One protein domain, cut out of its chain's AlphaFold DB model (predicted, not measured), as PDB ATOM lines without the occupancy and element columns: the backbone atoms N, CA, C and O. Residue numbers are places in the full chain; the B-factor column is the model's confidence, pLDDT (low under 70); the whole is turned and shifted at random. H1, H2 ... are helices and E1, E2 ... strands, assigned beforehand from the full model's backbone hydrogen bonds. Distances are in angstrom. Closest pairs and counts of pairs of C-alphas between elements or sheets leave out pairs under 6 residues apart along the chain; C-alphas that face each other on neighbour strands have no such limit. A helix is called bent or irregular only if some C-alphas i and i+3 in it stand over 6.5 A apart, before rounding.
ATOM      1  N   ALA A  40     122.822 172.493 174.358       92.88
ATOM      2  CA  ALA A  40     124.253 172.776 174.192       92.88
ATOM      3  C   ALA A  40     125.076 171.516 173.868       92.88
ATOM      4  O   ALA A  40     126.038 171.587 173.105       92.88
ATOM      5  N   TRP A  41     124.665 170.374 174.425       95.94
ATOM      6  CA  TRP A  41     125.243 169.063 174.165       95.94
ATOM      7  C   TRP A  41     124.196 168.166 173.522       95.94
ATOM      8  O   TRP A  41     123.123 167.964 174.090       95.94
ATOM      9  N   VAL A  42     124.516 167.624 172.352       95.50
ATOM     10  CA  VAL A  42     123.612 166.794 171.554       95.50
ATOM     11  C   VAL A  42     124.180 165.381 171.490       95.50
ATOM     12  O   VAL A  42     125.347 165.187 171.141       95.50
ATOM     13  N   ASP A  43     123.372 164.390 171.857       95.75
ATOM     14  CA  ASP A  43     123.765 162.983 171.781       95.75
ATOM     15  C   ASP A  43     123.752 162.458 170.334       95.75
ATOM     16  O   ASP A  43     123.238 163.091 169.405       95.75
ATOM     17  N   LEU A  44     124.334 161.271 170.128       94.81
ATOM     18  CA  LEU A  44     124.411 160.676 168.791       94.81
ATOM     19  C   LEU A  44     123.024 160.419 168.192       94.81
ATOM     20  O   LEU A  44     122.836 160.574 166.991       94.81
ATOM     21  N   GLU A  45     122.062 159.990 169.007       93.56
ATOM     22  CA  GLU A  45     120.731 159.630 168.523       93.56
ATOM     23  C   GLU A  45     119.982 160.848 167.983       93.56
ATOM     24  O   GLU A  45     119.441 160.805 166.877       93.56
ATOM     25  N   THR A  46     120.005 161.948 168.730       93.25
ATOM     26  CA  THR A  46     119.411 163.219 168.332       93.25
ATOM     27  C   THR A  46     120.137 163.775 167.115       93.25
ATOM     28  O   THR A  46     119.484 164.130 166.136       93.25
ATOM     29  N   ALA A  47     121.474 163.777 167.108       93.62
ATOM     30  CA  ALA A  47     122.250 164.228 165.955       93.62
ATOM     31  C   ALA A  47     121.893 163.441 164.680       93.62
ATOM     32  O   ALA A  47     121.643 164.036 163.630       93.62
ATOM     33  N   VAL A  48     121.800 162.110 164.768       93.38
ATOM     34  CA  VAL A  48     121.429 161.261 163.628       93.38
ATOM     35  C   VAL A  48     120.018 161.573 163.146       93.38
ATOM     36  O   VAL A  48     119.866 161.804 161.950       93.38
ATOM     37  N   LYS A  49     119.029 161.665 164.048       92.00
ATOM     38  CA  LYS A  49     117.640 162.032 163.706       92.00
ATOM     39  C   LYS A  49     117.556 163.365 162.958       92.00
ATOM     40  O   LYS A  49     116.749 163.496 162.045       92.00
ATOM     41  N   LEU A  50     118.405 164.333 163.310       90.88
ATOM     42  CA  LEU A  50     118.472 165.631 162.631       90.88
ATOM     43  C   LEU A  50     119.121 165.552 161.244       90.88
ATOM     44  O   LEU A  50     118.737 166.308 160.357       90.88
ATOM     45  N   LYS A  51     120.106 164.664 161.043       89.69
ATOM     46  CA  LYS A  51     120.801 164.532 159.752       89.69
ATOM     47  C   LYS A  51     119.999 163.724 158.749       89.69
ATOM     48  O   LYS A  51     119.879 164.093 157.585       89.69
ATOM     49  N   THR A  52     119.523 162.564 159.188       85.12
ATOM     50  CA  THR A  52     118.888 161.562 158.338       85.12
ATOM     51  C   THR A  52     117.960 160.682 159.163       85.12
ATOM     52  O   THR A  52     118.307 160.290 160.269       85.12
ATOM     53  N   ASN A  53     116.883 160.174 158.571       77.56
ATOM     54  CA  ASN A  53     116.094 159.094 159.181       77.56
ATOM     55  C   ASN A  53     116.737 157.699 158.994       77.56
ATOM     56  O   ASN A  53     116.037 156.705 158.815       77.56
ATOM     57  N   ARG A  54     118.076 157.608 158.967       81.50
ATOM     58  CA  ARG A  54     118.797 156.328 158.857       81.50
ATOM     59  C   ARG A  54     119.002 155.690 160.231       81.50
ATOM     60  O   ARG A  54     118.979 156.359 161.257       81.50
ATOM     61  N   SER A  55     119.251 154.383 160.224       88.69
ATOM     62  CA  SER A  55     119.521 153.596 161.431       88.69
ATOM     63  C   SER A  55     120.746 154.120 162.198       88.69
ATOM     64  O   SER A  55     121.831 154.312 161.634       88.69
ATOM     65  N   ILE A  56     120.571 154.303 163.508       92.00
ATOM     66  CA  ILE A  56     121.615 154.744 164.442       92.00
ATOM     67  C   ILE A  56     122.766 153.735 164.538       92.00
ATOM     68  O   ILE A  56     123.917 154.118 164.741       92.00
ATOM     69  N   GLU A  57     122.494 152.447 164.327       92.81
ATOM     70  CA  GLU A  57     123.475 151.358 164.342       92.81
ATOM     71  C   GLU A  57     124.572 151.572 163.294       92.81
ATOM     72  O   GLU A  57     125.743 151.263 163.535       92.81
ATOM     73  N   THR A  58     124.226 152.174 162.152       90.56
ATOM     74  CA  THR A  58     125.212 152.531 161.121       90.56
ATOM     75  C   THR A  58     126.223 153.535 161.662       90.56
ATOM     76  O   THR A  58     127.422 153.373 161.455       90.56
ATOM     77  N   TYR A  59     125.756 154.544 162.394       92.44
ATOM     78  CA  TYR A  59     126.622 155.562 162.975       92.44
ATOM     79  C   TYR A  59     127.390 155.020 164.179       92.44
ATOM     80  O   TYR A  59     128.571 155.313 164.320       92.44
ATOM     81  N   ARG A  60     126.785 154.158 165.009       91.88
ATOM     82  CA  ARG A  60     127.478 153.490 166.128       91.88
ATOM     83  C   ARG A  60     128.634 152.604 165.661       91.88
ATOM     84  O   ARG A  60     129.676 152.593 166.304       91.88
ATOM     85  N   SER A  61     128.461 151.893 164.546       91.06
ATOM     86  CA  SER A  61     129.494 151.011 163.978       91.06
ATOM     87  C   SER A  61     130.561 151.749 163.160       91.06
ATOM     88  O   SER A  61     131.655 151.220 162.977       91.06
ATOM     89  N   LYS A  62     130.275 152.962 162.668       91.81
ATOM     90  CA  LYS A  62     131.163 153.729 161.780       91.81
ATOM     91  C   LYS A  62     131.447 155.110 162.356       91.81
ATOM     92  O   LYS A  62     130.737 156.070 162.066       91.81
ATOM     93  N   LEU A  63     132.525 155.215 163.133       92.06
ATOM     94  CA  LEU A  63     132.921 156.461 163.803       92.06
ATOM     95  C   LEU A  63     133.107 157.627 162.826       92.06
ATOM     96  O   LEU A  63     132.639 158.724 163.101       92.06
ATOM     97  N   PHE A  64     133.680 157.382 161.645       91.75
ATOM     98  CA  PHE A  64     133.889 158.412 160.621       91.75
ATOM     99  C   PHE A  64     132.595 159.061 160.104       91.75
ATOM    100  O   PHE A  64     132.652 160.143 159.527       91.75
ATOM    101  N   LEU A  65     131.435 158.426 160.316       92.25
ATOM    102  CA  LEU A  65     130.133 159.005 159.990       92.25
ATOM    103  C   LEU A  65     129.552 159.846 161.129       92.25
ATOM    104  O   LEU A  65     128.613 160.584 160.872       92.25
ATOM    105  N   GLN A  66     130.054 159.743 162.359       95.00
ATOM    106  CA  GLN A  66     129.571 160.513 163.512       95.00
ATOM    107  C   GLN A  66     130.045 161.979 163.455       95.00
ATOM    108  O   GLN A  66     130.978 162.287 162.702       95.00
ATOM    109  N   PRO A  67     129.457 162.889 164.262       95.81
ATOM    110  CA  PRO A  67     130.013 164.226 164.453       95.81
ATOM    111  C   PRO A  67     131.492 164.163 164.849       95.81
ATOM    112  O   PRO A  67     131.909 163.275 165.599       95.81
ATOM    113  N   CYS A  68     132.297 165.057 164.274       95.12
ATOM    114  CA  CYS A  68     133.757 165.100 164.426       95.12
ATOM    115  C   CYS A  68     134.439 163.743 164.180       95.12
ATOM    116  O   CYS A  68     135.445 163.419 164.809       95.12
ATOM    117  N   CYS A  69     133.851 162.894 163.333       94.38
ATOM    118  CA  CYS A  69     134.320 161.535 163.066       94.38
ATOM    119  C   CYS A  69     134.469 160.664 164.331       94.38
ATOM    120  O   CYS A  69     135.341 159.798 164.408       94.38
ATOM    121  N   GLY A  70     133.605 160.885 165.327       93.19
ATOM    122  CA  GLY A  70     133.600 160.141 166.588       93.19
ATOM    123  C   GLY A  70     134.584 160.675 167.633       93.19
ATOM    124  O   GLY A  70     134.755 160.052 168.683       93.19
ATOM    125  N   THR A  71     135.222 161.816 167.361       93.62
ATOM    126  CA  THR A  71     136.124 162.532 168.278       93.62
ATOM    127  C   THR A  71     135.418 163.736 168.913       93.62
ATOM    128  O   THR A  71     134.227 163.925 168.683       93.62
ATOM    129  N   ASN A  72     136.107 164.509 169.761       93.94
ATOM    130  CA  ASN A  72     135.603 165.733 170.416       93.94
ATOM    131  C   ASN A  72     134.290 165.602 171.214       93.94
ATOM    132  O   ASN A  72     133.704 166.600 171.629       93.94
ATOM    133  N   TYR A  73     133.846 164.379 171.495       95.88
ATOM    134  CA  TYR A  73     132.700 164.147 172.362       95.88
ATOM    135  C   TYR A  73     133.080 164.335 173.833       95.88
ATOM    136  O   TYR A  73     134.223 164.122 174.248       95.88
ATOM    137  N   LYS A  74     132.079 164.645 174.651       96.94
ATOM    138  CA  LYS A  74     132.139 164.537 176.110       96.94
ATOM    139  C   LYS A  74     131.077 163.563 176.598       96.94
ATOM    140  O   LYS A  74     130.131 163.245 175.882       96.94
ATOM    141  N   LEU A  75     131.247 163.071 177.821       96.44
ATOM    142  CA  LEU A  75     130.216 162.288 178.493       96.44
ATOM    143  C   LEU A  75     129.295 163.236 179.263       96.44
ATOM    144  O   LEU A  75     129.726 163.873 180.221       96.44
ATOM    145  N   VAL A  76     128.034 163.318 178.850       94.31
ATOM    146  CA  VAL A  76     126.986 164.103 179.513       94.31
ATOM    147  C   VAL A  76     125.924 163.126 179.997       94.31
ATOM    148  O   VAL A  76     125.327 162.411 179.198       94.31
ATOM    149  N   GLY A  77     125.755 163.006 181.317       91.19
ATOM    150  CA  GLY A  77     124.868 161.988 181.898       91.19
ATOM    151  C   GLY A  77     125.279 160.544 181.570       91.19
ATOM    152  O   GLY A  77     124.429 159.663 181.514       91.19
ATOM    153  N   GLY A  78     126.569 160.301 181.299       93.25
ATOM    154  CA  GLY A  78     127.092 158.989 180.890       93.25
ATOM    155  C   GLY A  78     126.944 158.670 179.397       93.25
ATOM    156  O   GLY A  78     127.382 157.608 178.960       93.25
ATOM    157  N   ILE A  79     126.379 159.583 178.601       93.56
ATOM    158  CA  ILE A  79     126.162 159.409 177.160       93.56
ATOM    159  C   ILE A  79     127.183 160.243 176.384       93.56
ATOM    160  O   ILE A  79     127.511 161.361 176.779       93.56
ATOM    161  N   LYS A  80     127.702 159.694 175.280       94.81
ATOM    162  CA  LYS A  80     128.554 160.448 174.354       94.81
ATOM    163  C   LYS A  80     127.735 161.531 173.657       94.81
ATOM    164  O   LYS A  80     126.804 161.211 172.915       94.81
ATOM    165  N   SER A  81     128.146 162.774 173.860       97.06
ATOM    166  CA  SER A  81     127.496 163.955 173.308       97.06
ATOM    167  C   SER A  81     128.526 164.925 172.743       97.06
ATOM    168  O   SER A  81     129.642 165.033 173.256       97.06
ATOM    169  N   TRP A  82     128.137 165.652 171.704       97.31
ATOM    170  CA  TRP A  82     128.955 166.661 171.035       97.31
ATOM    171  C   TRP A  82     128.402 168.047 171.293       97.31
ATOM    172  O   TRP A  82     127.221 168.205 171.610       97.31
ATOM    173  N   GLU A  83     129.260 169.049 171.150       96.69
ATOM    174  CA  GLU A  83     128.807 170.425 171.213       96.69
ATOM    175  C   GLU A  83     127.865 170.715 170.039       96.69
ATOM    176  O   GLU A  83     128.026 170.226 168.918       96.69
ATOM    177  N   LYS A  84     126.847 171.528 170.300       95.12
ATOM    178  CA  LYS A  84     125.864 171.953 169.304       95.12
ATOM    179  C   LYS A  84     126.496 172.540 168.038       95.12
ATOM    180  O   LYS A  84     125.998 172.279 166.947       95.12
ATOM    181  N   SER A  85     127.564 173.324 168.173       94.12
ATOM    182  CA  SER A  85     128.333 173.900 167.059       94.12
ATOM    183  C   SER A  85     128.862 172.815 166.117       94.12
ATOM    184  O   SER A  85     128.589 172.859 164.916       94.12
ATOM    185  N   ASP A  86     129.528 171.809 166.679       95.44
ATOM    186  CA  ASP A  86     130.100 170.676 165.950       95.44
ATOM    187  C   ASP A  86     129.021 169.848 165.245       95.44
ATOM    188  O   ASP A  86     129.182 169.439 164.091       95.44
ATOM    189  N   VAL A  87     127.883 169.626 165.914       95.00
ATOM    190  CA  VAL A  87     126.754 168.908 165.311       95.00
ATOM    191  C   VAL A  87     126.164 169.704 164.154       95.00
ATOM    192  O   VAL A  87     125.967 169.140 163.082       95.00
ATOM    193  N   LEU A  88     125.926 171.007 164.316       93.44
ATOM    194  CA  LEU A  88     125.399 171.860 163.246       93.44
ATOM    195  C   LEU A  88     126.337 171.937 162.034       93.44
ATOM    196  O   LEU A  88     125.858 172.016 160.901       93.44
ATOM    197  N   GLU A  89     127.653 171.916 162.250       94.19
ATOM    198  CA  GLU A  89     128.628 171.787 161.167       94.19
ATOM    199  C   GLU A  89     128.490 170.427 160.478       94.19
ATOM    200  O   GLU A  89     128.293 170.361 159.263       94.19
ATOM    201  N   TRP A  90     128.512 169.343 161.254       95.19
ATOM    202  CA  TRP A  90     128.406 167.981 160.739       95.19
ATOM    203  C   TRP A  90     127.105 167.725 159.965       95.19
ATOM    204  O   TRP A  90     127.129 167.002 158.967       95.19
ATOM    205  N   LEU A  91     125.977 168.330 160.356       92.94
ATOM    206  CA  LEU A  91     124.701 168.221 159.635       92.94
ATOM    207  C   LEU A  91     124.788 168.725 158.187       92.94
ATOM    208  O   LEU A  91     124.070 168.221 157.327       92.94
ATOM    209  N   LYS A  92     125.684 169.677 157.901       92.44
ATOM    210  CA  LYS A  92     125.902 170.229 156.553       92.44
ATOM    211  C   LYS A  92     126.837 169.371 155.697       92.44
ATOM    212  O   LYS A  92     126.935 169.596 154.493       92.44
ATOM    213  N   ILE A  93     127.538 168.409 156.299       92.25
ATOM    214  CA  ILE A  93     128.477 167.536 155.592       92.25
ATOM    215  C   ILE A  93     127.705 166.468 154.822       92.25
ATOM    216  O   ILE A  93     127.071 165.594 155.421       92.25
ATOM    217  N   THR A  94     127.796 166.534 153.499       89.75
ATOM    218  CA  THR A  94     127.305 165.520 152.561       89.75
ATOM    219  C   THR A  94     128.381 164.470 152.283       89.75
ATOM    220  O   THR A  94     129.538 164.650 152.664       89.75
ATOM    221  N   ASP A  95     128.017 163.389 151.590       85.88
ATOM    222  CA  ASP A  95     128.973 162.351 151.181       85.88
ATOM    223  C   ASP A  95     130.140 162.942 150.357       85.88
ATOM    224  O   ASP A  95     131.284 162.549 150.568       85.88
ATOM    225  N   ASN A  96     129.880 163.968 149.534       86.75
ATOM    226  CA  ASN A  96     130.864 164.680 148.701       86.75
ATOM    227  C   ASN A  96     131.944 165.400 149.522       86.75
ATOM    228  O   ASN A  96     133.101 165.477 149.120       86.75
ATOM    229  N   ASN A  97     131.576 165.909 150.699       89.25
ATOM    230  CA  ASN A  97     132.476 166.668 151.570       89.25
ATOM    231  C   ASN A  97     132.961 165.844 152.770       89.25
ATOM    232  O   ASN A  97     133.642 166.374 153.652       89.25
ATOM    233  N   LEU A  98     132.625 164.552 152.819       89.06
ATOM    234  CA  LEU A  98     132.962 163.682 153.938       89.06
ATOM    235  C   LEU A  98     134.473 163.471 154.053       89.06
ATOM    236  O   LEU A  98     134.989 163.438 155.169       89.06
ATOM    237  N   LYS A  99     135.190 163.359 152.927       90.50
ATOM    238  CA  LYS A  99     136.646 163.170 152.936       90.50
ATOM    239  C   LYS A  99     137.393 164.392 153.494       90.50
ATOM    240  O   LYS A  99     138.082 164.214 154.498       90.50
ATOM    241  N   PRO A 100     137.204 165.619 152.964       91.12
ATOM    242  CA  PRO A 100     137.812 166.816 153.552       91.12
ATOM    243  C   PRO A 100     137.451 167.012 155.029       91.12
ATOM    244  O   PRO A 100     138.272 167.459 155.828       91.12
ATOM    245  N   TYR A 101     136.216 166.670 155.409       92.38
ATOM    246  CA  TYR A 101     135.787 166.733 156.800       92.38
ATOM    247  C   TYR A 101     136.558 165.741 157.680       92.38
ATOM    248  O   TYR A 101     137.077 166.137 158.718       92.38
ATOM    249  N   ALA A 102     136.685 164.480 157.263       91.81
ATOM    250  CA  ALA A 102     137.389 163.452 158.027       91.81
ATOM    251  C   ALA A 102     138.893 163.737 158.168       91.81
ATOM    252  O   ALA A 102     139.459 163.548 159.247       91.81
ATOM    253  N   GLU A 103     139.518 164.283 157.124       91.81
ATOM    254  CA  GLU A 103     140.927 164.690 157.135       91.81
ATOM    255  C   GLU A 103     141.220 165.759 158.200       91.81
ATOM    256  O   GLU A 103     142.248 165.676 158.874       91.81
ATOM    257  N   ARG A 104     140.296 166.704 158.451       92.94
ATOM    258  CA  ARG A 104     140.439 167.708 159.530       92.94
ATOM    259  C   ARG A 104     140.539 167.098 160.926       92.94
ATOM    260  O   ARG A 104     141.131 167.712 161.809       92.94
ATOM    261  N   PHE A 105     139.962 165.916 161.123       92.25
ATOM    262  CA  PHE A 105     140.012 165.179 162.387       92.25
ATOM    263  C   PHE A 105     141.038 164.036 162.355       92.25
ATOM    264  O   PHE A 105     141.076 163.223 163.275       92.25
ATOM    265  N   GLY A 106     141.873 163.962 161.311       90.00
ATOM    266  CA  GLY A 106     142.907 162.935 161.165       90.00
ATOM    267  C   GLY A 106     142.358 161.527 160.922       90.00
ATOM    268  O   GLY A 106     143.037 160.548 161.228       90.00
ATOM    269  N   VAL A 107     141.132 161.403 160.402       89.94
ATOM    270  CA  VAL A 107     140.474 160.114 160.154       89.94
ATOM    271  C   VAL A 107     140.518 159.772 158.668       89.94
ATOM    272  O   VAL A 107     139.991 160.502 157.833       89.94
ATOM    273  N   THR A 108     141.094 158.616 158.335       87.75
ATOM    274  CA  THR A 108     141.089 158.084 156.967       87.75
ATOM    275  C   THR A 108     139.777 157.357 156.681       87.75
ATOM    276  O   THR A 108     139.360 156.477 157.441       87.75
ATOM    277  N   LEU A 109     139.120 157.700 155.571       87.19
ATOM    278  CA  LEU A 109     137.893 157.028 155.154       87.19
ATOM    279  C   LEU A 109     138.184 155.656 154.529       87.19
ATOM    280  O   LEU A 109     139.183 155.485 153.833       87.19
ATOM    281  N   PRO A 110     137.286 154.670 154.695       87.06
ATOM    282  CA  PRO A 110     137.384 153.423 153.947       87.06
ATOM    283  C   PRO A 110     137.223 153.655 152.431       87.06
ATOM    284  O   PRO A 110     136.394 154.462 152.003       87.06
ATOM    285  N   ALA A 111     137.953 152.896 151.606       82.00
ATOM    286  CA  ALA A 111     138.050 153.102 150.151       82.00
ATOM    287  C   ALA A 111     136.702 153.099 149.393       82.00
ATOM    288  O   ALA A 111     136.557 153.726 148.346       82.00
ATOM    289  N   ASN A 112     135.686 152.403 149.910       80.50
ATOM    290  CA  ASN A 112     134.333 152.404 149.343       80.50
ATOM    291  C   ASN A 112     133.562 153.715 149.592       80.50
ATOM    292  O   ASN A 112     132.638 154.014 148.837       80.50
ATOM    293  N   TYR A 113     133.926 154.481 150.623       78.88
ATOM    294  CA  TYR A 113     133.368 155.804 150.917       78.88
ATOM    295  C   TYR A 113     134.167 156.924 150.250       78.88
ATOM    296  O   TYR A 113     133.574 157.913 149.835       78.88
ATOM    297  N   GLU A 114     135.477 156.746 150.066       71.50
ATOM    298  CA  GLU A 114     136.302 157.716 149.335       71.50
ATOM    299  C   GLU A 114     135.813 157.936 147.901       71.50
ATOM    300  O   GLU A 114     135.724 159.077 147.460       71.50
ATOM    301  N   LYS A 115     135.423 156.865 147.196       70.81
ATOM    302  CA  LYS A 115     134.897 156.958 145.823       70.81
ATOM    303  C   LYS A 115     133.602 157.768 145.726       70.81
ATOM    304  O   LYS A 115     133.388 158.441 144.732       70.81
ATOM    305  N   ARG A 116     132.758 157.721 146.763       67.69
ATOM    306  CA  ARG A 116     131.488 158.469 146.817       67.69
ATOM    307  C   ARG A 116     131.684 159.948 147.125       67.69
ATOM    308  O   ARG A 116     130.806 160.742 146.841       67.69
ATOM    309  N   SER A 117     132.827 160.308 147.704       59.72
ATOM    310  CA  SER A 117     133.171 161.697 148.006       59.72
ATOM    311  C   SER A 117     133.698 162.459 146.779       59.72
ATOM    312  O   SER A 117     134.058 163.623 146.917       59.72
ATOM    313  N   GLN A 118     133.806 161.813 145.611       59.16
ATOM    314  CA  GLN A 118     134.382 162.378 144.380       59.16
ATOM    315  C   GLN A 118     133.349 162.690 143.281       59.16
ATOM    316  O   GLN A 118     133.739 163.255 142.260       59.16
TER     317      GLN A 118
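Overview. This is residues 40 to 118 of the 119 residues of an uncharacterized protein of Treponema denticola AL-2 (UniProt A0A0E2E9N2). A small three-stranded sheet makes one end of the domain; the short helices H1, H3 and H4 form the middle, with H2 beside H1, and H5 and H6 pack crosswise at the far end. The printed part has 79 residues with six named helices and three named strands, in the order E1 H1 H2 H3 E2 E3 H4 H5 H6; the class is mostly helix. The antiparallel sheet runs E1, E3, E2. The whole is compact, with a radius of gyration of the C-alphas of 12.0 A, and only just elongated, spanning 37 by 25 by 20 A.

Along the chain. E3, residues 79 to 83, is 12.8 A long; E1 is residues 41 to 43, starting at C-alpha 41 (125.243, 169.063, 174.165), and E2 is 74 to 76. H1 is residues 44 to 51, H2 56 to 61, H3 67 to 70 and H4 84 to 91. H5, residues 95 to 104, measures 15.2 A and is irregular, with C-alphas 96 and 99 7.3 A apart. H6, residues 111 to 118, ends at C-alpha 118 (134.382, 162.378, 144.380).

Arrangement. E3 pairs with E1 through N 42 and O 82, 2.9 A, and in a hairpin with E2 through N 74 and O 81, 2.8 A. H1 is on the sheet, while H3 and H4 only graze it. H1 touches H4 at C-alphas 51 and 91, 5.4 A, and H2 at 45 and 56, 6.4 A. H3 touches H4 at C-alphas 67 and 90, 5.5 A. H5 touches H6 at C-alphas 96 and 117, 3.8 A, only just about perpendicular at 71 degrees. Every O i to N i+4 pair is within hydrogen-bond range in H1, H2 and H4, against 4 of 6 in H5 and 1 of 4 in H6, where 2 of 5 O i to N i+3 pairs are; H3 is too short for an i+4 pair.

Size, cuts and confidence. The farthest C-alphas, of Gly 77 and Gln 118, are 38.7 A apart. The printed part has no cut and no long link. Residues 116 to 118 have pLDDT under 70.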